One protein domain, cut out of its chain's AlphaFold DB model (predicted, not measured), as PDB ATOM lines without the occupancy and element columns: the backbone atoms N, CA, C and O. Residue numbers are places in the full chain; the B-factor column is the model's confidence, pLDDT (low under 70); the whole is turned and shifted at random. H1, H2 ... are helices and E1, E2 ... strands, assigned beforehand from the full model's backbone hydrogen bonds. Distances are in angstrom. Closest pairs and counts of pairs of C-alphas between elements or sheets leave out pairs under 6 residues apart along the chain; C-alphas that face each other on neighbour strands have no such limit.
ATOM      1  N   GLU A 134     104.755 180.511 132.454       94.88
ATOM      2  CA  GLU A 134     105.869 180.085 133.290       94.88
ATOM      3  C   GLU A 134     105.487 178.975 134.282       94.88
ATOM      4  O   GLU A 134     104.401 178.987 134.865       94.88
ATOM      5  N   TYR A 135     106.433 178.062 134.507       95.94
ATOM      6  CA  TYR A 135     106.424 177.054 135.559       95.94
ATOM      7  C   TYR A 135     107.806 176.975 136.210       95.94
ATOM      8  O   TYR A 135     108.820 176.980 135.511       95.94
ATOM      9  N   THR A 136     107.861 176.849 137.534       96.81
ATOM     10  CA  THR A 136     109.125 176.766 138.277       96.81
ATOM     11  C   THR A 136     109.157 175.536 139.177       96.81
ATOM     12  O   THR A 136     108.122 174.930 139.470       96.81
ATOM     13  N   GLY A 137     110.352 175.110 139.572       96.81
ATOM     14  CA  GLY A 137     110.516 173.985 140.483       96.81
ATOM     15  C   GLY A 137     111.939 173.833 141.000       96.81
ATOM     16  O   GLY A 137     112.863 174.523 140.567       96.81
ATOM     17  N   SER A 138     112.103 172.939 141.970       96.75
ATOM     18  CA  SER A 138     113.402 172.568 142.525       96.75
ATOM     19  C   SER A 138     113.403 171.106 142.960       96.75
ATOM     20  O   SER A 138     112.349 170.531 143.239       96.75
ATOM     21  N   ALA A 139     114.585 170.496 142.979       96.25
ATOM     22  CA  ALA A 139     114.787 169.117 143.403       96.25
ATOM     23  C   ALA A 139     116.235 168.900 143.853       96.25
ATOM     24  O   ALA A 139     117.128 169.678 143.522       96.25
ATOM     25  N   VAL A 140     116.474 167.807 144.571       95.31
ATOM     26  CA  VAL A 140     117.816 167.256 144.776       95.31
ATOM     27  C   VAL A 140     117.813 165.854 144.195       95.31
ATOM     28  O   VAL A 140     116.958 165.049 144.562       95.31
ATOM     29  N   VAL A 141     118.750 165.574 143.295       96.56
ATOM     30  CA  VAL A 141     118.853 164.279 142.614       96.56
ATOM     31  C   VAL A 141     120.070 163.498 143.102       96.56
ATOM     32  O   VAL A 141     121.127 164.069 143.386       96.56
ATOM     33  N   SER A 142     119.920 162.177 143.191       95.00
ATOM     34  CA  SER A 142     120.961 161.240 143.636       95.00
ATOM     35  C   SER A 142     121.951 160.911 142.516       95.00
ATOM     36  O   SER A 142     122.028 159.775 142.060       95.00
ATOM     37  N   MET A 143     122.665 161.928 142.044       95.12
ATOM     38  CA  MET A 143     123.672 161.840 140.986       95.12
ATOM     39  C   MET A 143     124.681 162.969 141.157       95.12
ATOM     40  O   MET A 143     124.310 164.067 141.599       95.12
ATOM     41  N   THR A 144     125.939 162.727 140.789       95.31
ATOM     42  CA  THR A 144     126.948 163.787 140.820       95.31
ATOM     43  C   THR A 144     126.647 164.855 139.769       95.31
ATOM     44  O   THR A 144     126.011 164.599 138.749       95.31
ATOM     45  N   HIS A 145     127.114 166.078 140.013       94.75
ATOM     46  CA  HIS A 145     126.866 167.192 139.100       94.75
ATOM     47  C   HIS A 145     127.458 166.946 137.708       94.75
ATOM     48  O   HIS A 145     126.815 167.244 136.708       94.75
ATOM     49  N   ASP A 146     128.660 166.375 137.635       94.00
ATOM     50  CA  ASP A 146     129.319 166.131 136.353       94.00
ATOM     51  C   ASP A 146     128.612 165.033 135.546       94.00
ATOM     52  O   ASP A 146     128.433 165.200 134.341       94.00
ATOM     53  N   GLU A 147     128.124 163.976 136.202       95.88
ATOM     54  CA  GLU A 147     127.252 162.983 135.560       95.88
ATOM     55  C   GLU A 147     125.935 163.615 135.096       95.88
ATOM     56  O   GLU A 147     125.490 163.337 133.988       95.88
ATOM     57  N   TYR A 148     125.335 164.514 135.886       97.25
ATOM     58  CA  TYR A 148     124.099 165.194 135.490       97.25
ATOM     59  C   TYR A 148     124.300 166.010 134.207       97.25
ATOM     60  O   TYR A 148     123.484 165.932 133.289       97.25
ATOM     61  N   LEU A 149     125.407 166.755 134.106       96.88
ATOM     62  CA  LEU A 149     125.747 167.500 132.890       96.88
ATOM     63  C   LEU A 149     126.027 166.576 131.695       96.88
ATOM     64  O   LEU A 149     125.595 166.884 130.584       96.88
ATOM     65  N   ALA A 150     126.709 165.450 131.913       96.81
ATOM     66  CA  ALA A 150     126.969 164.459 130.872       96.81
ATOM     67  C   ALA A 150     125.667 163.845 130.335       96.81
ATOM     68  O   ALA A 150     125.427 163.854 129.129       96.81
ATOM     69  N   VAL A 151     124.774 163.404 131.224       97.50
ATOM     70  CA  VAL A 151     123.489 162.798 130.850       97.50
ATOM     71  C   VAL A 151     122.569 163.811 130.163       97.50
ATOM     72  O   VAL A 151     121.827 163.437 129.257       97.50
ATOM     73  N   MET A 152     122.638 165.103 130.507       97.62
ATOM     74  CA  MET A 152     121.907 166.140 129.765       97.62
ATOM     75  C   MET A 152     122.284 166.182 128.274       97.62
ATOM     76  O   MET A 152     121.438 166.493 127.431       97.62
ATOM     77  N   LEU A 153     123.531 165.859 127.933       96.69
ATOM     78  CA  LEU A 153     123.996 165.785 126.550       96.69
ATOM     79  C   LEU A 153     123.705 164.423 125.916       96.69
ATOM     80  O   LEU A 153     123.142 164.372 124.822       96.69
ATOM     81  N   ASP A 154     124.042 163.335 126.604       96.12
ATOM     82  CA  ASP A 154     123.957 161.988 126.034       96.12
ATOM     83  C   ASP A 154     122.508 161.481 125.935       96.12
ATOM     84  O   ASP A 154     122.135 160.873 124.938       96.12
ATOM     85  N   GLY A 155     121.666 161.765 126.936       96.25
ATOM     86  CA  GLY A 155     120.301 161.236 127.030       96.25
ATOM     87  C   GLY A 155     119.427 161.978 128.050       96.25
ATOM     88  O   GLY A 155     119.075 161.422 129.094       96.25
ATOM     89  N   PRO A 156     119.017 163.233 127.789       96.94
ATOM     90  CA  PRO A 156     118.233 164.021 128.734       96.94
ATOM     91  C   PRO A 156     116.816 163.496 128.929       96.94
ATOM     92  O   PRO A 156     116.176 163.885 129.896       96.94
ATOM     93  N   ASN A 157     116.326 162.578 128.094       96.19
ATOM     94  CA  ASN A 157     115.099 161.825 128.359       96.19
ATOM     95  C   ASN A 157     115.157 161.038 129.684       96.19
ATOM     96  O   ASN A 157     114.113 160.734 130.258       96.19
ATOM     97  N   CYS A 158     116.354 160.739 130.204       96.81
ATOM     98  CA  CYS A 158     116.530 160.177 131.545       96.81
ATOM     99  C   CYS A 158     116.289 161.210 132.664       96.81
ATOM    100  O   CYS A 158     115.952 160.839 133.790       96.81
ATOM    101  N   LEU A 159     116.441 162.505 132.372       98.12
ATOM    102  CA  LEU A 159     116.415 163.597 133.353       98.12
ATOM    103  C   LEU A 159     115.175 164.482 133.249       98.12
ATOM    104  O   LEU A 159     114.802 165.132 134.222       98.12
ATOM    105  N   LEU A 160     114.545 164.540 132.084       98.00
ATOM    106  CA  LEU A 160     113.375 165.362 131.831       98.00
ATOM    107  C   LEU A 160     112.514 164.764 130.722       98.00
ATOM    108  O   LEU A 160     112.952 163.923 129.940       98.00
ATOM    109  N   SER A 161     111.273 165.226 130.632       96.69
ATOM    110  CA  SER A 161     110.365 164.831 129.558       96.69
ATOM    111  C   SER A 161     109.522 166.007 129.089       96.69
ATOM    112  O   SER A 161     109.318 166.966 129.834       96.69
ATOM    113  N   PHE A 162     109.013 165.914 127.862       95.56
ATOM    114  CA  PHE A 162     107.953 166.780 127.353       95.56
ATOM    115  C   PHE A 162     106.705 165.934 127.091       95.56
ATOM    116  O   PHE A 162     106.788 164.805 126.601       95.56
ATOM    117  N   ASP A 163     105.533 166.476 127.411       91.81
ATOM    118  CA  ASP A 163     104.257 165.791 127.227       91.81
ATOM    119  C   ASP A 163     104.064 165.365 125.766       91.81
ATOM    120  O   ASP A 163     104.173 166.175 124.854       91.81
ATOM    121  N   ALA A 164     103.693 164.103 125.536       90.69
ATOM    122  CA  ALA A 164     103.432 163.557 124.199       90.69
ATOM    123  C   ALA A 164     104.611 163.650 123.207       90.69
ATOM    124  O   ALA A 164     104.396 163.498 122.004       90.69
ATOM    125  N   VAL A 165     105.840 163.839 123.690       93.19
ATOM    126  CA  VAL A 165     107.062 163.847 122.879       93.19
ATOM    127  C   VAL A 165     107.937 162.666 123.277       93.19
ATOM    128  O   VAL A 165     108.087 162.357 124.456       93.19
ATOM    129  N   GLN A 166     108.534 162.022 122.283       93.31
ATOM    130  CA  GLN A 166     109.587 161.036 122.458       93.31
ATOM    131  C   GLN A 166     110.873 161.587 121.838       93.31
ATOM    132  O   GLN A 166     110.907 161.903 120.650       93.31
ATOM    133  N   MET A 167     111.923 161.709 122.650       93.75
ATOM    134  CA  MET A 167     113.266 162.042 122.169       93.75
ATOM    135  C   MET A 167     113.881 160.814 121.505       93.75
ATOM    136  O   MET A 167     113.648 159.696 121.969       93.75
ATOM    137  N   THR A 168     114.632 161.016 120.427       91.38
ATOM    138  CA  THR A 168     115.372 159.940 119.763       91.38
ATOM    139  C   THR A 168     116.850 159.997 120.131       91.38
ATOM    140  O   THR A 168     117.347 161.025 120.592       91.38
ATOM    141  N   ASP A 169     117.560 158.904 119.866       88.06
ATOM    142  CA  ASP A 169     119.015 158.821 120.036       88.06
ATOM    143  C   ASP A 169     119.779 159.405 118.827       88.06
ATOM    144  O   ASP A 169     120.988 159.231 118.702       88.06
ATOM    145  N   PHE A 170     119.078 160.066 117.894       89.25
ATOM    146  CA  PHE A 170     119.666 160.598 116.667       89.25
ATOM    147  C   PHE A 170     120.017 162.080 116.823       89.25
ATOM    148  O   PHE A 170     119.136 162.935 116.962       89.25
ATOM    149  N   PHE A 171     121.313 162.382 116.768       92.56
ATOM    150  CA  PHE A 171     121.829 163.747 116.762       92.56
ATOM    151  C   PHE A 171     121.694 164.367 115.368       92.56
ATOM    152  O   PHE A 171     122.006 163.730 114.365       92.56
ATOM    153  N   LEU A 172     121.232 165.617 115.302       91.75
ATOM    154  CA  LEU A 172     121.015 166.347 114.043       91.75
ATOM    155  C   LEU A 172     122.268 167.090 113.555       91.75
ATOM    156  O   LEU A 172     122.223 167.788 112.546       91.75
ATOM    157  N   GLY A 173     123.383 166.939 114.267       91.00
ATOM    158  CA  GLY A 173     124.670 167.533 113.940       91.00
ATOM    159  C   GLY A 173     125.688 167.309 115.053       91.00
ATOM    160  O   GLY A 173     125.374 166.722 116.093       91.00
ATOM    161  N   ASP A 174     126.901 167.802 114.825       93.38
ATOM    162  CA  ASP A 174     127.981 167.737 115.807       93.38
ATOM    163  C   ASP A 174     127.785 168.773 116.927       93.38
ATOM    164  O   ASP A 174     127.274 169.870 116.660       93.38
ATOM    165  N   PRO A 175     128.236 168.483 118.164       94.75
ATOM    166  CA  PRO A 175     128.209 169.443 119.263       94.75
ATOM    167  C   PRO A 175     128.930 170.747 118.902       94.75
ATOM    168  O   PRO A 175     130.042 170.730 118.377       94.75
ATOM    169  N   GLN A 176     128.318 171.886 119.217       95.81
ATOM    170  CA  GLN A 176     128.866 173.213 118.933       95.81
ATOM    171  C   GLN A 176     129.124 173.981 120.224       95.81
ATOM    172  O   GLN A 176     128.259 174.055 121.094       95.81
ATOM    173  N   LEU A 177     130.293 174.610 120.342       94.00
ATOM    174  CA  LEU A 177     130.577 175.514 121.452       94.00
ATOM    175  C   LEU A 177     130.038 176.915 121.136       94.00
ATOM    176  O   LEU A 177     130.553 177.605 120.259       94.00
ATOM    177  N   VAL A 178     129.016 177.354 121.871       91.19
ATOM    178  CA  VAL A 178     128.374 178.665 121.698       91.19
ATOM    179  C   VAL A 178     128.217 179.333 123.060       91.19
ATOM    180  O   VAL A 178     127.546 178.797 123.937       91.19
ATOM    181  N   ASN A 179     128.802 180.521 123.244       86.69
ATOM    182  CA  ASN A 179     128.690 181.313 124.480       86.69
ATOM    183  C   ASN A 179     128.996 180.507 125.763       86.69
ATOM    184  O   ASN A 179     128.204 180.519 126.705       86.69
ATOM    185  N   ASP A 180     130.125 179.788 125.780       88.44
ATOM    186  CA  ASP A 180     130.565 178.934 126.904       88.44
ATOM    187  C   ASP A 180     129.598 177.780 127.247       88.44
ATOM    188  O   ASP A 180     129.549 177.271 128.370       88.44
ATOM    189  N   ARG A 181     128.800 177.357 126.261       93.12
ATOM    190  CA  ARG A 181     127.895 176.211 126.355       93.12
ATOM    191  C   ARG A 181     128.151 175.255 125.207       93.12
ATOM    192  O   ARG A 181     128.252 175.677 124.057       93.12
ATOM    193  N   LEU A 182     128.193 173.966 125.513       96.38
ATOM    194  CA  LEU A 182     128.154 172.924 124.502       96.38
ATOM    195  C   LEU A 182     126.694 172.696 124.098       96.38
ATOM    196  O   LEU A 182     125.863 172.324 124.932       96.38
ATOM    197  N   VAL A 183     126.383 172.988 122.839       96.81
ATOM    198  CA  VAL A 183     125.043 172.948 122.251       96.81
ATOM    199  C   VAL A 183     124.921 171.739 121.339       96.81
ATOM    200  O   VAL A 183     125.803 171.480 120.525       96.81
ATOM    201  N   LEU A 184     123.811 171.021 121.464       96.12
ATOM    202  CA  LEU A 184     123.515 169.830 120.684       96.12
ATOM    203  C   LEU A 184     122.027 169.747 120.359       96.12
ATOM    204  O   LEU A 184     121.183 169.894 121.248       96.12
ATOM    205  N   ASP A 185     121.736 169.400 119.110       96.50
ATOM    206  CA  ASP A 185     120.386 169.139 118.633       96.50
ATOM    207  C   ASP A 185     120.163 167.644 118.436       96.50
ATOM    208  O   ASP A 185     120.985 166.945 117.838       96.50
ATOM    209  N   ARG A 186     119.015 167.154 118.909       94.56
ATOM    210  CA  ARG A 186     118.545 165.794 118.634       94.56
ATOM    211  C   ARG A 186     117.140 165.790 118.060       94.56
ATOM    212  O   ARG A 186     116.329 166.670 118.365       94.56
ATOM    213  N   GLY A 187     116.854 164.765 117.268       94.12
ATOM    214  CA  GLY A 187     115.523 164.512 116.746       94.12
ATOM    215  C   GLY A 187     114.535 164.167 117.859       94.12
ATOM    216  O   GLY A 187     114.864 163.544 118.872       94.12
ATOM    217  N   ALA A 188     113.285 164.568 117.673       93.75
ATOM    218  CA  ALA A 188     112.179 164.129 118.504       93.75
ATOM    219  C   ALA A 188     110.928 163.901 117.653       93.75
ATOM    220  O   ALA A 188     110.749 164.471 116.575       93.75
ATOM    221  N   VAL A 189     110.050 163.035 118.146       91.81
ATOM    222  CA  VAL A 189     108.797 162.675 117.482       91.81
ATOM    223  C   VAL A 189     107.630 162.782 118.446       91.81
ATOM    224  O   VAL A 189     107.788 162.796 119.668       91.81
ATOM    225  N   TRP A 190     106.424 162.834 117.897       89.94
ATOM    226  CA  TRP A 190     105.221 162.709 118.705       89.94
ATOM    227  C   TRP A 190     105.094 161.284 119.241       89.94
ATOM    228  O   TRP A 190     105.215 160.332 118.481       89.94
ATOM    229  N   SER A 191     104.738 161.119 120.515       85.62
ATOM    230  CA  SER A 191     104.604 159.796 121.150       85.62
ATOM    231  C   SER A 191     103.519 158.908 120.518       85.62
ATOM    232  O   SER A 191     103.402 157.736 120.854       85.62
ATOM    233  N   SER A 192     102.642 159.482 119.689       76.62
ATOM    234  CA  SER A 192     101.613 158.763 118.928       76.62
ATOM    235  C   SER A 192     102.063 158.362 117.523       76.62
ATOM    236  O   SER A 192     101.338 157.634 116.850       76.62
ATOM    237  N   GLN A 193     103.194 158.878 117.039       66.56
ATOM    238  CA  GLN A 193     103.762 158.471 115.760       66.56
ATOM    239  C   GLN A 193     104.620 157.226 115.976       66.56
ATOM    240  O   GLN A 193     105.422 157.160 116.904       66.56
ATOM    241  N   ILE A 194     104.449 156.239 115.099       65.00
ATOM    242  CA  ILE A 194     105.412 155.145 114.970       65.00
ATOM    243  C   ILE A 194     106.708 155.798 114.490       65.00
ATOM    244  O   ILE A 194     106.670 156.532 113.500       65.00
ATOM    245  N   LEU A 195     107.805 155.586 115.226       59.88
ATOM    246  CA  LEU A 195     109.122 156.140 114.909       59.88
ATOM    247  C   LEU A 195     109.383 156.017 113.396       59.88
ATOM    248  O   LEU A 195     109.220 154.918 112.853       59.88
ATOM    249  N   PRO A 196     109.764 157.107 112.704       56.00
ATOM    250  CA  PRO A 196     110.236 156.987 111.336       56.00
ATOM    251  C   PRO A 196     111.462 156.061 111.309       56.00
ATOM    252  O   PRO A 196     112.077 155.800 112.349       56.00
ATOM    253  N   SER A 197     111.815 155.523 110.136       55.66
ATOM    254  CA  SER A 197     113.028 154.703 110.024       55.66
ATOM    255  C   SER A 197     114.225 155.467 110.603       55.66
ATOM    256  O   SER A 197     114.258 156.697 110.552       55.66
ATOM    257  N   GLN A 198     115.223 154.750 111.131       53.91
ATOM    258  CA  GLN A 198     116.430 155.331 111.752       53.91
ATOM    259  C   GLN A 198     117.235 156.280 110.829       53.91
ATOM    260  O   GLN A 198     118.256 156.812 111.246       53.91
ATOM    261  N   PHE A 199     116.785 156.489 109.587       54.34
ATOM    262  CA  PHE A 199     117.432 157.268 108.535       54.34
ATOM    263  C   PHE A 199     116.569 158.420 107.985       54.34
ATOM    264  O   PHE A 199     116.923 158.993 106.956       54.34
ATOM    265  N   VAL A 200     115.431 158.763 108.604       56.03
ATOM    266  CA  VAL A 200     114.661 159.947 108.180       56.03
ATOM    267  C   VAL A 200     115.278 161.196 108.804       56.03
ATOM    268  O   VAL A 200     115.230 161.366 110.016       56.03
ATOM    269  N   ALA A 201     115.844 162.064 107.964       58.50
ATOM    270  CA  ALA A 201     116.445 163.332 108.387       58.50
ATOM    271  C   ALA A 201     115.406 164.347 108.908       58.50
ATOM    272  O   ALA A 201     115.730 165.204 109.726       58.50
ATOM    273  N   ASP A 202     114.152 164.227 108.467       75.12
ATOM    274  CA  ASP A 202     113.080 165.163 108.798       75.12
ATOM    275  C   ASP A 202     112.343 164.746 110.076       75.12
ATOM    276  O   ASP A 202     111.339 164.025 110.049       75.12
ATOM    277  N   TYR A 203     112.842 165.214 111.218       86.88
ATOM    278  CA  TYR A 203     112.133 165.100 112.488       86.88
ATOM    279  C   TYR A 203     111.125 166.248 112.645       86.88
ATOM    280  O   TYR A 203     111.480 167.410 112.446       86.88
ATOM    281  N   PRO A 204     109.872 165.970 113.057       89.69
ATOM    282  CA  PRO A 204     108.862 167.014 113.241       89.69
ATOM    283  C   PRO A 204     109.157 167.928 114.441       89.69
ATOM    284  O   PRO A 204     108.531 168.982 114.577       89.69
ATOM    285  N   LEU A 205     110.052 167.498 115.335       94.12
ATOM    286  CA  LEU A 205     110.456 168.197 116.545       94.12
ATOM    287  C   LEU A 205     111.970 168.091 116.727       94.12
ATOM    288  O   LEU A 205     112.579 167.074 116.386       94.12
ATOM    289  N   ILE A 206     112.547 169.114 117.344       96.00
ATOM    290  CA  ILE A 206     113.963 169.163 117.713       96.00
ATOM    291  C   ILE A 206     114.050 169.407 119.217       96.00
ATOM    292  O   ILE A 206     113.319 170.237 119.761       96.00
ATOM    293  N   VAL A 207     114.941 168.689 119.899       97.81
ATOM    294  CA  VAL A 207     115.324 169.003 121.279       97.81
ATOM    295  C   VAL A 207     116.749 169.531 121.272       97.81
ATOM    296  O   VAL A 207     117.699 168.768 121.099       97.81
ATOM    297  N   ARG A 208     116.886 170.837 121.493       97.81
ATOM    298  CA  ARG A 208     118.172 171.527 121.614       97.81
ATOM    299  C   ARG A 208     118.579 171.569 123.074       97.81
ATOM    300  O   ARG A 208     117.825 172.059 123.912       97.81
ATOM    301  N   THR A 209     119.757 171.054 123.397       97.56
ATOM    302  CA  THR A 209     120.315 171.086 124.754       97.56
ATOM    303  C   THR A 209     121.610 171.882 124.752       97.56
ATOM    304  O   THR A 209     122.491 171.614 123.947       97.56
ATOM    305  N   ALA A 210     121.724 172.861 125.645       96.69
ATOM    306  CA  ALA A 210     122.895 173.715 125.797       96.69
ATOM    307  C   ALA A 210     123.406 173.643 127.240       96.69
ATOM    308  O   ALA A 210     122.809 174.224 128.158       96.69
ATOM    309  N   VAL A 211     124.512 172.927 127.437       96.56
ATOM    310  CA  VAL A 211     125.122 172.666 128.748       96.56
ATOM    311  C   VAL A 211     126.311 173.604 128.968       96.56
ATOM    312  O   VAL A 211     127.199 173.640 128.120       96.56
ATOM    313  N   PRO A 212     126.358 174.370 130.073       93.31
ATOM    314  CA  PRO A 212     127.470 175.276 130.350       93.31
ATOM    315  C   PRO A 212     128.760 174.508 130.666       93.31
ATOM    316  O   PRO A 212     128.724 173.448 131.295       93.31
ATOM    317  N   LEU A 213     129.912 175.064 130.279       90.25
ATOM    318  CA  LEU A 213     131.216 174.491 130.632       90.25
ATOM    319  C   LEU A 213     131.578 174.739 132.107       90.25
ATOM    320  O   LEU A 213     132.240 173.908 132.741       90.25
ATOM    321  N   ARG A 214     131.150 175.879 132.663       85.69
ATOM    322  CA  ARG A 214     131.384 176.283 134.056       85.69
ATOM    323  C   ARG A 214     130.181 177.050 134.602       85.69
ATOM    324  O   ARG A 214     129.655 177.928 133.922       85.69
ATOM    325  N   GLY A 215     129.786 176.763 135.845       85.69
ATOM    326  CA  GLY A 215     128.649 177.420 136.497       85.69
ATOM    327  C   GLY A 215     127.416 177.500 135.593       85.69
ATOM    328  O   GLY A 215     127.141 176.589 134.815       85.69
ATOM    329  N   GLY A 216     126.689 178.612 135.658       88.50
ATOM    330  CA  GLY A 216     125.672 178.907 134.660       88.50
ATOM    331  C   GLY A 216     124.310 178.246 134.911       88.50
ATOM    332  O   GLY A 216     123.949 177.879 136.030       88.50
ATOM    333  N   THR A 217     123.541 178.114 133.831       93.56
ATOM    334  CA  THR A 217     122.291 177.344 133.766       93.56
ATOM    335  C   THR A 217     122.318 176.454 132.543       93.56
ATOM    336  O   THR A 217     122.882 176.840 131.534       93.56
ATOM    337  N   ILE A 218     121.702 175.283 132.581       96.38
ATOM    338  CA  ILE A 218     121.477 174.442 131.401       96.38
ATOM    339  C   ILE A 218     120.230 174.962 130.691       96.38
ATOM    340  O   ILE A 218     119.239 175.266 131.358       96.38
ATOM    341  N   ARG A 219     120.259 175.058 129.362       96.31
ATOM    342  CA  ARG A 219     119.087 175.426 128.558       96.31
ATOM    343  C   ARG A 219     118.629 174.236 127.725       96.31
ATOM    344  O   ARG A 219     119.452 173.549 127.127       96.31
ATOM    345  N   VAL A 220     117.322 174.006 127.691       97.81
ATOM    346  CA  VAL A 220     116.700 172.957 126.878       97.81
ATOM    347  C   VAL A 220     115.523 173.557 126.136       97.81
ATOM    348  O   VAL A 220     114.589 174.043 126.768       97.81
ATOM    349  N   ASP A 221     115.544 173.512 124.812       97.06
ATOM    350  CA  ASP A 221     114.421 173.933 123.986       97.06
ATOM    351  C   ASP A 221     113.793 172.723 123.298       97.06
ATOM    352  O   ASP A 221     114.484 171.918 122.677       97.06
ATOM    353  N   LEU A 222     112.469 172.629 123.377       96.94
ATOM    354  CA  LEU A 222     111.668 171.848 122.447       96.94
ATOM    355  C   LEU A 222     111.224 172.784 121.325       96.94
ATOM    356  O   LEU A 222     110.498 173.752 121.576       96.94
ATOM    357  N   LEU A 223     111.636 172.479 120.104       95.75
ATOM    358  CA  LEU A 223     111.399 173.279 118.910       95.75
ATOM    359  C   LEU A 223     110.545 172.499 117.902       95.75
ATOM    360  O   LEU A 223     110.527 171.264 117.904       95.75
ATOM    361  N   SER A 224     109.853 173.221 117.021       93.31
ATOM    362  CA  SER A 224     109.343 172.651 115.769       93.31
ATOM    363  C   SER A 224     110.489 172.336 114.798       93.31
ATOM    364  O   SER A 224     111.629 172.742 115.024       93.31
ATOM    365  N   GLN A 225     110.176 171.655 113.692       90.25
ATOM    366  CA  GLN A 225     111.113 171.441 112.581       90.25
ATOM    367  C   GLN A 225     111.686 172.758 112.020       90.25
ATOM    368  O   GLN A 225     112.858 172.814 111.676       90.25
ATOM    369  N   ASP A 226     110.892 173.834 112.008       91.12
ATOM    370  CA  ASP A 226     111.319 175.185 111.602       91.12
ATOM    371  C   ASP A 226     112.036 175.964 112.731       91.12
ATOM    372  O   ASP A 226     111.992 177.194 112.774       91.12
ATOM    373  N   GLU A 227     112.598 175.262 113.720       93.31
ATOM    374  CA  GLU A 227     113.296 175.820 114.890       93.31
ATOM    375  C   GLU A 227     112.481 176.824 115.731       93.31
ATOM    376  O   GLU A 227     113.028 177.627 116.491       93.31
ATOM    377  N   THR A 228     111.149 176.778 115.657       93.19
ATOM    378  CA  THR A 228     110.302 177.675 116.452       93.19
ATOM    379  C   THR A 228     110.086 177.100 117.857       93.19
ATOM    380  O   THR A 228     109.603 175.969 117.977       93.19
ATOM    381  N   PRO A 229     110.365 177.851 118.942       94.25
ATOM    382  CA  PRO A 229     110.201 177.342 120.300       94.25
ATOM    383  C   PRO A 229     108.756 176.971 120.652       94.25
ATOM    384  O   PRO A 229     107.821 177.768 120.512       94.25
ATOM    385  N   LEU A 230     108.589 175.751 121.162       94.25
ATOM    386  CA  LEU A 230     107.346 175.215 121.723       94.25
ATOM    387  C   LEU A 230     107.400 175.184 123.250       94.25
ATOM    388  O   LEU A 230     106.417 175.502 123.926       94.25
ATOM    389  N   SER A 231     108.554 174.823 123.811       95.25
ATOM    390  CA  SER A 231     108.847 174.949 125.240       95.25
ATOM    391  C   SER A 231     110.327 175.229 125.466       95.25
ATOM    392  O   SER A 231     111.159 174.749 124.706       95.25
ATOM    393  N   THR A 232     110.654 175.973 126.518       96.62
ATOM    394  CA  THR A 232     112.046 176.245 126.906       96.62
ATOM    395  C   THR A 232     112.210 176.026 128.402       96.62
ATOM    396  O   THR A 232     111.380 176.504 129.168       96.62
ATOM    397  N   LEU A 233     113.271 175.346 128.830       96.62
ATOM    398  CA  LEU A 233     113.659 175.181 130.228       96.62
ATOM    399  C   LEU A 233     115.044 175.774 130.474       96.62
ATOM    400  O   LEU A 233     115.957 175.599 129.668       96.62
ATOM    401  N   PHE A 234     115.198 176.405 131.631       96.56
ATOM    402  CA  PHE A 234     116.462 176.844 132.208       96.56
ATOM    403  C   PHE A 234     116.627 176.155 133.554       96.56
ATOM    404  O   PHE A 234     115.760 176.283 134.419       96.56
ATOM    405  N   ILE A 235     117.720 175.420 133.732       96.94
ATOM    406  CA  ILE A 235     117.971 174.589 134.912       96.94
ATOM    407  C   ILE A 235     119.296 175.028 135.537       96.94
ATOM    408  O   ILE A 235     120.361 174.820 134.963       96.94
ATOM    409  N   GLY A 236     119.241 175.637 136.718       95.44
ATOM    410  CA  GLY A 236     120.401 175.785 137.588       95.44
ATOM    411  C   GLY A 236     120.718 174.440 138.227       95.44
ATOM    412  O   GLY A 236     119.884 173.897 138.951       95.44
ATOM    413  N   ALA A 237     121.901 173.904 137.941       95.06
ATOM    414  CA  ALA A 237     122.407 172.669 138.524       95.06
ATOM    415  C   ALA A 237     123.706 172.967 139.270       95.06
ATOM    416  O   ALA A 237     124.552 173.713 138.782       95.06
ATOM    417  N   SER A 238     123.867 172.407 140.466       93.44
ATOM    418  CA  SER A 238     125.106 172.561 141.228       93.44
ATOM    419  C   SER A 238     125.389 171.350 142.106       93.44
ATOM    420  O   SER A 238     124.477 170.684 142.601       93.44
ATOM    421  N   ALA A 239     126.679 171.062 142.289       92.56
ATOM    422  CA  ALA A 239     127.126 169.975 143.147       92.56
ATOM    423  C   ALA A 239     126.649 170.183 144.590       92.56
ATOM    424  O   ALA A 239     126.832 171.254 145.171       92.56
ATOM    425  N   ASN A 240     126.077 169.127 145.163       91.31
ATOM    426  CA  ASN A 240     125.593 169.059 146.533       91.31
ATOM    427  C   ASN A 240     126.373 167.964 147.302       91.31
ATOM    428  O   ASN A 240     127.188 167.217 146.748       91.31
ATOM    429  N   ARG A 241     126.190 167.886 148.622       89.25
ATOM    430  CA  ARG A 241     126.837 166.909 149.502       89.25
ATOM    431  C   ARG A 241     126.534 165.475 149.055       89.25
ATOM    432  O   ARG A 241     125.478 165.176 148.503       89.25
ATOM    433  N   ARG A 242     127.443 164.559 149.405       90.56
ATOM    434  CA  ARG A 242     127.277 163.101 149.228       90.56
ATOM    435  C   ARG A 242     127.015 162.676 147.775       90.56
ATOM    436  O   ARG A 242     126.284 161.722 147.550       90.56
ATOM    437  N   GLY A 243     127.613 163.382 146.812       90.88
ATOM    438  CA  GLY A 243     127.480 163.048 145.392       90.88
ATOM    439  C   GLY A 243     126.067 163.262 144.850       90.88
ATOM    440  O   GLY A 243     125.642 162.522 143.975       90.88
ATOM    441  N   THR A 244     125.334 164.233 145.398       94.75
ATOM    442  CA  THR A 244     124.012 164.636 144.902       94.75
ATOM    443  C   THR A 244     124.112 165.949 144.127       94.75
ATOM    444  O   THR A 244     125.135 166.638 144.192       94.75
ATOM    445  N   THR A 245     123.050 166.321 143.414       95.81
ATOM    446  CA  THR A 245     122.978 167.579 142.656       95.81
ATOM    447  C   THR A 245     121.728 168.355 143.046       95.81
ATOM    448  O   THR A 245     120.624 167.810 143.028       95.81
ATOM    449  N   SER A 246     121.900 169.628 143.402       95.62
ATOM    450  CA  SER A 246     120.799 170.570 143.619       95.62
ATOM    451  C   SER A 246     120.331 171.126 142.283       95.62
ATOM    452  O   SER A 246     121.154 171.597 141.496       95.62
ATOM    453  N   LEU A 247     119.020 171.119 142.064       96.88
ATOM    454  CA  LEU A 247     118.368 171.652 140.878       96.88
ATOM    455  C   LEU A 247     117.369 172.739 141.270       96.88
ATOM    456  O   LEU A 247     116.554 172.558 142.176       96.88
ATOM    457  N   CYS A 248     117.368 173.833 140.521       96.88
ATOM    458  CA  CYS A 248     116.245 174.760 140.449       96.88
ATOM    459  C   CYS A 248     116.008 175.125 138.986       96.88
ATOM    460  O   CYS A 248     116.957 175.240 138.213       96.88
ATOM    461  N   TRP A 249     114.756 175.267 138.568       97.00
ATOM    462  CA  TRP A 249     114.457 175.508 137.164       97.00
ATOM    463  C   TRP A 249     113.274 176.435 136.954       97.00
ATOM    464  O   TRP A 249     112.352 176.516 137.769       97.00
ATOM    465  N   ARG A 250     113.309 177.087 135.794       96.50
ATOM    466  CA  ARG A 250     112.223 177.867 135.211       96.50
ATOM    467  C   ARG A 250     111.963 177.339 133.812       96.50
ATOM    468  O   ARG A 250     112.904 177.136 133.047       96.50
ATOM    469  N   GLY A 251     110.708 177.098 133.474       96.00
ATOM    470  CA  GLY A 251     110.321 176.595 132.166       96.00
ATOM    471  C   GLY A 251     109.080 177.281 131.619       96.00
ATOM    472  O   GLY A 251     108.233 177.768 132.363       96.00
ATOM    473  N   PHE A 252     108.979 177.313 130.297       95.25
ATOM    474  CA  PHE A 252     108.063 178.176 129.564       95.25
ATOM    475  C   PHE A 252     107.315 177.371 128.531       95.25
ATOM    476  O   PHE A 252     107.919 176.692 127.702       95.25
ATOM    477  N   GLN A 253     105.995 177.480 128.570       94.31
ATOM    478  CA  GLN A 253     105.125 177.049 127.495       94.31
ATOM    479  C   GLN A 253     104.842 178.253 126.597       94.31
ATOM    480  O   GLN A 253     104.050 179.127 126.963       94.31
ATOM    481  N   HIS A 254     105.452 178.269 125.412       93.06
ATOM    482  CA  HIS A 254     105.238 179.319 124.411       93.06
ATOM    483  C   HIS A 254     103.803 179.280 123.870       93.06
ATOM    484  O   HIS A 254     103.062 178.332 124.132       93.06
ATOM    485  N   THR A 255     103.373 180.292 123.117       87.88
ATOM    486  CA  THR A 255     102.028 180.349 122.503       87.88
ATOM    487  C   THR A 255     101.974 179.740 121.102       87.88
ATOM    488  O   THR A 255     100.884 179.511 120.579       87.88
ATOM    489  N   THR A 256     103.129 179.406 120.525       84.19
ATOM    490  CA  THR A 256     103.278 178.815 119.192       84.19
ATOM    491  C   THR A 256     102.342 177.625 119.006       84.19
ATOM    492  O   THR A 256     102.352 176.683 119.808       84.19
ATOM    493  N   SER A 257     101.519 177.654 117.959       77.06
ATOM    494  CA  SER A 257     100.728 176.498 117.532       77.06
ATOM    495  C   SER A 257     101.472 175.757 116.425       77.06
ATOM    496  O   SER A 257     102.216 176.364 115.662       77.06
ATOM    497  N   MET A 258     101.307 174.438 116.358       79.38
ATOM    498  CA  MET A 258     101.996 173.608 115.376       79.38
ATOM    499  C   MET A 258     100.974 172.779 114.603       79.38
ATOM    500  O   MET A 258     100.182 172.028 115.194       79.38
ATOM    501  N   ALA A 259     100.968 172.935 113.280       73.62
ATOM    502  CA  ALA A 259     100.155 172.114 112.392       73.62
ATOM    503  C   ALA A 259     100.559 170.635 112.540       73.62
ATOM    504  O   ALA A 259     101.716 170.318 112.795       73.62
ATOM    505  N   GLY A 260      99.592 169.718 112.473       76.00
ATOM    506  CA  GLY A 260      99.858 168.282 112.655       76.00
ATOM    507  C   GLY A 260     100.148 167.822 114.092       76.00
ATOM    508  O   GLY A 260     100.219 166.618 114.321       76.00
ATOM    509  N   ALA A 261     100.246 168.723 115.082       83.56
ATOM    510  CA  ALA A 261     100.439 168.304 116.472       83.56
ATOM    511  C   ALA A 261      99.247 167.462 116.990       83.56
ATOM    512  O   ALA A 261      98.096 167.880 116.786       83.56
ATOM    513  N   PRO A 262      99.491 166.339 117.698       84.06
ATOM    514  CA  PRO A 262      98.453 165.434 118.184       84.06
ATOM    515  C   PRO A 262      97.408 166.118 119.068       84.06
ATOM    516  O   PRO A 262      97.701 167.068 119.798       84.06
ATOM    517  N   LEU A 263      96.190 165.567 119.094       85.44
ATOM    518  CA  LEU A 263      95.108 166.072 119.948       85.44
ATOM    519  C   LEU A 263      95.510 166.090 121.434       85.44
ATOM    520  O   LEU A 263      95.219 167.053 122.140       85.44
ATOM    521  N   ARG A 264      96.254 165.065 121.880       84.69
ATOM    522  CA  ARG A 264      96.802 164.979 123.242       84.69
ATOM    523  C   ARG A 264      97.704 166.173 123.569       84.69
ATOM    524  O   ARG A 264      97.515 166.782 124.612       84.69
ATOM    525  N   TRP A 265      98.622 166.554 122.678       85.50
ATOM    526  CA  TRP A 265      99.488 167.728 122.866       85.50
ATOM    527  C   TRP A 265      98.672 169.013 123.045       85.50
ATOM    528  O   TRP A 265      98.880 169.773 123.991       85.50
ATOM    529  N   ARG A 266      97.688 169.233 122.164       86.00
ATOM    530  CA  ARG A 266      96.829 170.430 122.198       86.00
ATOM    531  C   ARG A 266      96.025 170.518 123.497       86.00
ATOM    532  O   ARG A 266      96.003 171.573 124.124       86.00
ATOM    533  N   ALA A 267      95.415 169.409 123.917       84.44
ATOM    534  CA  ALA A 267      94.614 169.348 125.137       84.44
ATOM    535  C   ALA A 267      95.456 169.576 126.406       84.44
ATOM    536  O   ALA A 267      95.040 170.296 127.316       84.44
ATOM    537  N   LEU A 268      96.667 169.012 126.462       81.56
ATOM    538  CA  LEU A 268      97.551 169.153 127.623       81.56
ATOM    539  C   LEU A 268      98.031 170.593 127.824       81.56
ATOM    540  O   LEU A 268      98.097 171.062 128.957       81.56
ATOM    541  N   ARG A 269      98.237 171.344 126.739       82.25
ATOM    542  CA  ARG A 269      98.619 172.764 126.803       82.25
ATOM    543  C   ARG A 269      97.534 173.680 127.362       82.25
ATOM    544  O   ARG A 269      97.856 174.742 127.893       82.25
ATOM    545  N   THR A 270      96.268 173.280 127.269       81.94
ATOM    546  CA  THR A 270      95.147 174.010 127.883       81.94
ATOM    547  C   THR A 270      94.890 173.612 129.334       81.94
ATOM    548  O   THR A 270      94.209 174.340 130.049       81.94
ATOM    549  N   ALA A 271      95.462 172.498 129.801       78.88
ATOM    550  CA  ALA A 271      95.183 171.930 131.121       78.88
ATOM    551  C   ALA A 271      95.831 172.700 132.290       78.88
ATOM    552  O   ALA A 271      95.671 172.315 133.444       78.88
ATOM    553  N   GLY A 272      96.581 173.771 132.009       78.62
ATOM    554  CA  GLY A 272      97.200 174.636 133.017       78.62
ATOM    555  C   GLY A 272      98.291 173.993 133.873       78.62
ATOM    556  O   GLY A 272      98.722 174.608 134.845       78.62
ATOM    557  N   ARG A 273      98.748 172.793 133.499       87.88
ATOM    558  CA  ARG A 273      99.921 172.118 134.062       87.88
ATOM    559  C   ARG A 273     101.134 172.307 133.152       87.88
ATOM    560  O   ARG A 273     100.970 172.531 131.954       87.88
ATOM    561  N   ALA A 274     102.332 172.166 133.714       90.25
ATOM    562  CA  ALA A 274     103.564 172.215 132.935       90.25
ATOM    563  C   ALA A 274     103.551 171.129 131.835       90.25
ATOM    564  O   ALA A 274     103.240 169.974 132.149       90.25
ATOM    565  N   PRO A 275     103.898 171.465 130.575       91.50
ATOM    566  CA  PRO A 275     103.971 170.505 129.470       91.50
ATOM    567  C   PRO A 275     105.288 169.707 129.465       91.50
ATOM    568  O   PRO A 275     105.671 169.129 128.450       91.50
ATOM    569  N   PHE A 276     106.012 169.720 130.581       94.75
ATOM    570  CA  PHE A 276     107.294 169.063 130.777       94.75
ATOM    571  C   PHE A 276     107.467 168.672 132.245       94.75
ATOM    572  O   PHE A 276     106.811 169.223 133.133       94.75
ATOM    573  N   SER A 277     108.392 167.753 132.502       96.62
ATOM    574  CA  SER A 277     108.844 167.385 133.844       96.62
ATOM    575  C   SER A 277     110.364 167.423 133.914       96.62
ATOM    576  O   SER A 277     111.024 167.007 132.969       96.62
ATOM    577  N   VAL A 278     110.913 167.874 135.042       97.69
ATOM    578  CA  VAL A 278     112.312 167.626 135.427       97.69
ATOM    579  C   VAL A 278     112.279 166.559 136.517       97.69
ATOM    580  O   VAL A 278     111.544 166.695 137.499       97.69
ATOM    581  N   ASN A 279     113.001 165.463 136.316       96.62
ATOM    582  CA  ASN A 279     112.886 164.261 137.129       96.62
ATOM    583  C   ASN A 279     113.636 164.444 138.454       96.62
ATOM    584  O   ASN A 279     114.854 164.592 138.480       96.62
ATOM    585  N   ALA A 280     112.910 164.392 139.572       94.19
ATOM    586  CA  ALA A 280     113.514 164.374 140.907       94.19
ATOM    587  C   ALA A 280     114.080 162.989 141.279       94.19
ATOM    588  O   ALA A 280     114.977 162.882 142.113       94.19
ATOM    589  N   THR A 281     113.565 161.932 140.649       95.31
ATOM    590  CA  THR A 281     114.029 160.553 140.822       95.31
ATOM    591  C   THR A 281     114.707 160.098 139.545       95.31
ATOM    592  O   THR A 281     114.163 160.266 138.457       95.31
ATOM    593  N   ILE A 282     115.883 159.502 139.695       95.06
ATOM    594  CA  ILE A 282     116.737 159.105 138.588       95.06
ATOM    595  C   ILE A 282     116.700 157.588 138.419       95.06
ATOM    596  O   ILE A 282     116.923 156.853 139.382       95.06
ATOM    597  N   ASP A 283     116.466 157.127 137.191       96.00
ATOM    598  CA  ASP A 283     116.613 155.720 136.823       96.00
ATOM    599  C   ASP A 283     118.071 155.424 136.448       96.00
ATOM    600  O   ASP A 283     118.536 155.733 135.349       96.00
ATOM    601  N   GLY A 284     118.799 154.811 137.382       94.94
ATOM    602  CA  GLY A 284     120.195 154.436 137.169       94.94
ATOM    603  C   GLY A 284     120.389 153.379 136.078       94.94
ATOM    604  O   GLY A 284     121.431 153.379 135.429       94.94
ATOM    605  N   SER A 285     119.400 152.509 135.831       96.56
ATOM    606  CA  SER A 285     119.493 151.504 134.765       96.56
ATOM    607  C   SER A 285     119.394 152.154 133.390       96.56
ATOM    608  O   SER A 285     120.118 151.756 132.480       96.56
ATOM    609  N   ALA A 286     118.516 153.148 133.241       95.25
ATOM    610  CA  ALA A 286     118.387 153.901 131.997       95.25
ATOM    611  C   ALA A 286     119.664 154.698 131.696       95.25
ATOM    612  O   ALA A 286     120.146 154.676 130.569       95.25
ATOM    613  N   ILE A 287     120.254 155.335 132.712       95.19
ATOM    614  CA  ILE A 287     121.510 156.084 132.560       95.19
ATOM    615  C   ILE A 287     122.677 155.167 132.207       95.19
ATOM    616  O   ILE A 287     123.446 155.485 131.307       95.19
ATOM    617  N   ALA A 288     122.805 154.019 132.875       94.44
ATOM    618  CA  ALA A 288     123.883 153.069 132.601       94.44
ATOM    619  C   ALA A 288     123.828 152.481 131.178       94.44
ATOM    620  O   ALA A 288     124.836 151.981 130.686       94.44
ATOM    621  N   ALA A 289     122.661 152.527 130.527       94.75
ATOM    622  CA  ALA A 289     122.481 152.087 129.149       94.75
ATOM    623  C   ALA A 289     122.865 153.154 128.106       94.75
ATOM    624  O   ALA A 289     122.936 152.830 126.921       94.75
ATOM    625  N   LEU A 290     123.101 154.407 128.517       94.31
ATOM    626  CA  LEU A 290     123.492 155.478 127.603       94.31
ATOM    627  C   LEU A 290     124.902 155.246 127.059       94.31
ATOM    628  O   LEU A 290     125.823 154.844 127.773       94.31
ATOM    629  N   LEU A 291     125.079 155.555 125.776       91.00
ATOM    630  CA  LEU A 291     126.402 155.636 125.174       91.00
ATOM    631  C   LEU A 291     127.037 156.978 125.533       91.00
ATOM    632  O   LEU A 291     126.400 158.022 125.416       91.00
ATOM    633  N   VAL A 292     128.317 156.946 125.901       90.06
ATOM    634  CA  VAL A 292     129.126 158.160 126.047       90.06
ATOM    635  C   VAL A 292     129.376 158.722 124.650       90.06
ATOM    636  O   VAL A 292     130.149 158.144 123.878       90.06
ATOM    637  N   ALA A 293     128.707 159.821 124.312       86.62
ATOM    638  CA  ALA A 293     128.827 160.448 123.004       86.62
ATOM    639  C   ALA A 293     129.183 161.943 123.164       86.62
ATOM    640  O   ALA A 293     130.370 162.194 123.393       86.62
ATOM    641  N   PRO A 294     128.259 162.925 123.110       91.31
ATOM    642  CA  PRO A 294     128.632 164.336 123.252       91.31
ATOM    643  C   PRO A 294     129.221 164.720 124.616       91.31
ATOM    644  O   PRO A 294     129.896 165.745 124.737       91.31
ATOM    645  N   SER A 295     128.984 163.935 125.670       94.31
ATOM    646  CA  SER A 295     129.589 164.200 126.980       94.31
ATOM    647  C   SER A 295     131.114 164.042 126.998       94.31
ATOM    648  O   SER A 295     131.775 164.651 127.846       94.31
ATOM    649  N   ARG A 296     131.698 163.291 126.052       94.50
ATOM    650  CA  ARG A 296     133.158 163.203 125.885       94.50
ATOM    651  C   ARG A 296     133.744 164.575 125.555       94.50
ATOM    652  O   ARG A 296     134.690 165.000 126.215       94.50
ATOM    653  N   ASP A 297     133.146 165.281 124.600       93.38
ATOM    654  CA  ASP A 297     133.581 166.615 124.177       93.38
ATOM    655  C   ASP A 297     133.470 167.624 125.334       93.38
ATOM    656  O   ASP A 297     134.381 168.419 125.573       93.38
ATOM    657  N   LEU A 298     132.399 167.536 126.138       93.12
ATOM    658  CA  LEU A 298     132.257 168.335 127.362       93.12
ATOM    659  C   LEU A 298     133.409 168.082 128.343       93.12
ATOM    660  O   LEU A 298     133.941 169.025 128.935       93.12
ATOM    661  N   HIS A 299     133.777 166.817 128.545       91.62
ATOM    662  CA  HIS A 299     134.849 166.446 129.460       91.62
ATOM    663  C   HIS A 299     136.198 167.013 129.009       91.62
ATOM    664  O   HIS A 299     136.898 167.629 129.815       91.62
ATOM    665  N   GLU A 300     136.532 166.866 127.727       91.81
ATOM    666  CA  GLU A 300     137.773 167.385 127.141       91.81
ATOM    667  C   GLU A 300     137.871 168.911 127.280       91.81
ATOM    668  O   GLU A 300     138.872 169.424 127.790       91.81
ATOM    669  N   LEU A 301     136.803 169.637 126.935       91.38
ATOM    670  CA  LEU A 301     136.747 171.097 127.067       91.38
ATOM    671  C   LEU A 301     136.921 171.550 128.523       91.38
ATOM    672  O   LEU A 301     137.685 172.474 128.811       91.38
ATOM    673  N   ARG A 302     136.254 170.883 129.474       89.44
ATOM    674  CA  ARG A 302     136.367 171.220 130.904       89.44
ATOM    675  C   ARG A 302     137.750 170.898 131.469       89.44
ATOM    676  O   ARG A 302     138.224 171.630 132.337       89.44
ATOM    677  N   GLN A 303     138.425 169.860 130.982       86.12
ATOM    678  CA  GLN A 303     139.807 169.579 131.376       86.12
ATOM    679  C   GLN A 303     140.773 170.672 130.901       86.12
ATOM    680  O   GLN A 303     141.575 171.149 131.706       86.12
ATOM    681  N   GLN A 304     140.670 171.105 129.641       85.38
ATOM    682  CA  GLN A 304     141.499 172.187 129.082       85.38
ATOM    683  C   GLN A 304     141.365 173.469 129.912       85.38
ATOM    684  O   GLN A 304     142.348 174.044 130.373       85.38
ATOM    685  N   ILE A 305     140.121 173.821 130.221       80.50
ATOM    686  CA  ILE A 305     139.726 174.921 131.098       80.50
ATOM    687  C   ILE A 305     140.433 174.891 132.463       80.50
ATOM    688  O   ILE A 305     140.903 175.923 132.948       80.50
ATOM    689  N   VAL A 306     140.486 173.723 133.110       75.31
ATOM    690  CA  VAL A 306     141.114 173.572 134.430       75.31
ATOM    691  C   VAL A 306     142.630 173.725 134.323       75.31
ATOM    692  O   VAL A 306     143.253 174.292 135.223       75.31
ATOM    693  N   VAL A 307     143.230 173.234 133.236       70.94
ATOM    694  CA  VAL A 307     144.669 173.375 132.975       70.94
ATOM    695  C   VAL A 307     145.038 174.844 132.783       70.94
ATOM    696  O   VAL A 307     145.948 175.322 133.455       70.94
ATOM    697  N   GLU A 308     144.305 175.579 131.948       71.31
ATOM    698  CA  GLU A 308     144.538 177.010 131.712       71.31
ATOM    699  C   GLU A 308     144.467 177.831 133.002       71.31
ATOM    700  O   GLU A 308     145.334 178.663 133.260       71.31
ATOM    701  N   GLN A 309     143.481 177.558 133.861       66.25
ATOM    702  CA  GLN A 309     143.353 178.250 135.146       66.25
ATOM    703  C   GLN A 309     144.529 177.982 136.085       66.25
ATOM    704  O   GLN A 309     144.951 178.887 136.794       66.25
ATOM    705  N   ARG A 310     145.078 176.762 136.090       66.69
ATOM    706  CA  ARG A 310     146.261 176.440 136.904       66.69
ATOM    707  C   ARG A 310     147.531 177.115 136.403       66.69
ATOM    708  O   ARG A 310     148.427 177.332 137.203       66.69
ATOM    709  N   LEU A 311     147.619 177.394 135.106       68.12
ATOM    710  CA  LEU A 311     148.763 178.084 134.505       68.12
ATOM    711  C   LEU A 311     148.695 179.608 134.686       68.12
ATOM    712  O   LEU A 311     149.711 180.279 134.531       68.12
ATOM    713  N   ALA A 312     147.513 180.152 134.985       58.97
ATOM    714  CA  ALA A 312     147.286 181.581 135.195       58.97
ATOM    715  C   ALA A 312     147.510 182.052 136.650       58.97
ATOM    716  O   ALA A 312     147.417 183.254 136.907       58.97
ATOM    717  N   VAL A 313     147.776 181.126 137.580       53.25
ATOM    718  CA  VAL A 313     148.084 181.364 139.006       53.25
ATOM    719  C   VAL A 313     149.577 181.179 139.241       53.25
ATOM    720  O   VAL A 313     150.153 182.003 139.985       53.25
TER     721      VAL A 313
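This is residues 134 to 313 of the 313 residues of the protein "(2Fe-2S)-binding protein" of Pseudomonas sp. BICA1-14 (UniProt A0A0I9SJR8). A twisted sheet of eight strands curls round the helix H1, and E10 of a second, two-stranded sheet, E2 and E10, lies near E8 and E9. H4 runs away from H1 so that residues 306 to 313 stick out as an arm, with H2 at the opposite end of the whole. The printed part has 180 residues, with four named helices and ten named strands in the order E1 H1 E2 E3 E4 E5 E6 E7 E8 E9 H2 E10 H3 H4; neighbour strands are antiparallel and the class is mixed, helices and strands. It is compact, with a radius of gyration of the C-alphas of 16.7 A, yet elongated, spanning 57 by 34 by 31 A.

Find C-alpha 134 at (105.869, 180.085, 133.290), where E1, residues 134 to 141, begins. The large sheet goes on with E3, residues 165 to 171; E4, 176 to 178; E5, 181 to 190, 27.5 A long; E6, 205 to 212; E7, 218 to 224; E8, 229 to 240, 31.5 A; and E9, 244 to 253, 28.5 A. E2 is residues 160 to 162 and E10 is 276 to 278. Look for H1, residues 145 to 154, from C-alpha 145 at (126.866, 167.192, 139.100). H2 is residues 263 to 270 and H3 is 284 to 288. H4, residues 294 to 311, runs 26.8 A to C-alpha 311 at (148.763, 178.084, 134.505).

Start at the branched sheet, where E4 to E9 form a meander, each strand the antiparallel neighbour of the one before, and each successive pair a hairpin. E3 and E4 lie on one side of E5, and E6 on the other side. Look for N 166 and O 189 between E3 and E5, 2.8 A, and N 184 and O 209 between E5 and E6, 2.9 A, both within hydrogen-bond range. E1 pairs with E9, with N 137 and O 249 at 3.0 A. H1 is on the sheet; its closest C-alphas to E8 are those of His 145 and Ala 239, 4.9 A. H4 only grazes the sheet, with residues 294 to 302. With residues 294 to 298 alone it touches H1, closest at the C-alphas of Ala 150 and Ser 295, 4.7 A, at a steep tilt of 41 degrees, opposite ways. H3 is close to H1 but not clearly touching, the C-alphas of Val 151 and Ile 287 being 7.2 A apart. H2 is only just not on the sheet, with 4 pairs of C-alphas within 10 A. In H3 and H4 every O i to N i+4 pair is within hydrogen-bond range; in H1 5 of 6 are, in H2 3 of 4.

The C-alphas of Leu 263 and Val 313, the two farthest apart, are 58.3 A apart. The printed part has no cut. The link from E5 to E6, residues 191 to 204, is long. Confidence is under 70 at residues 193 to 201 and 309 to 313.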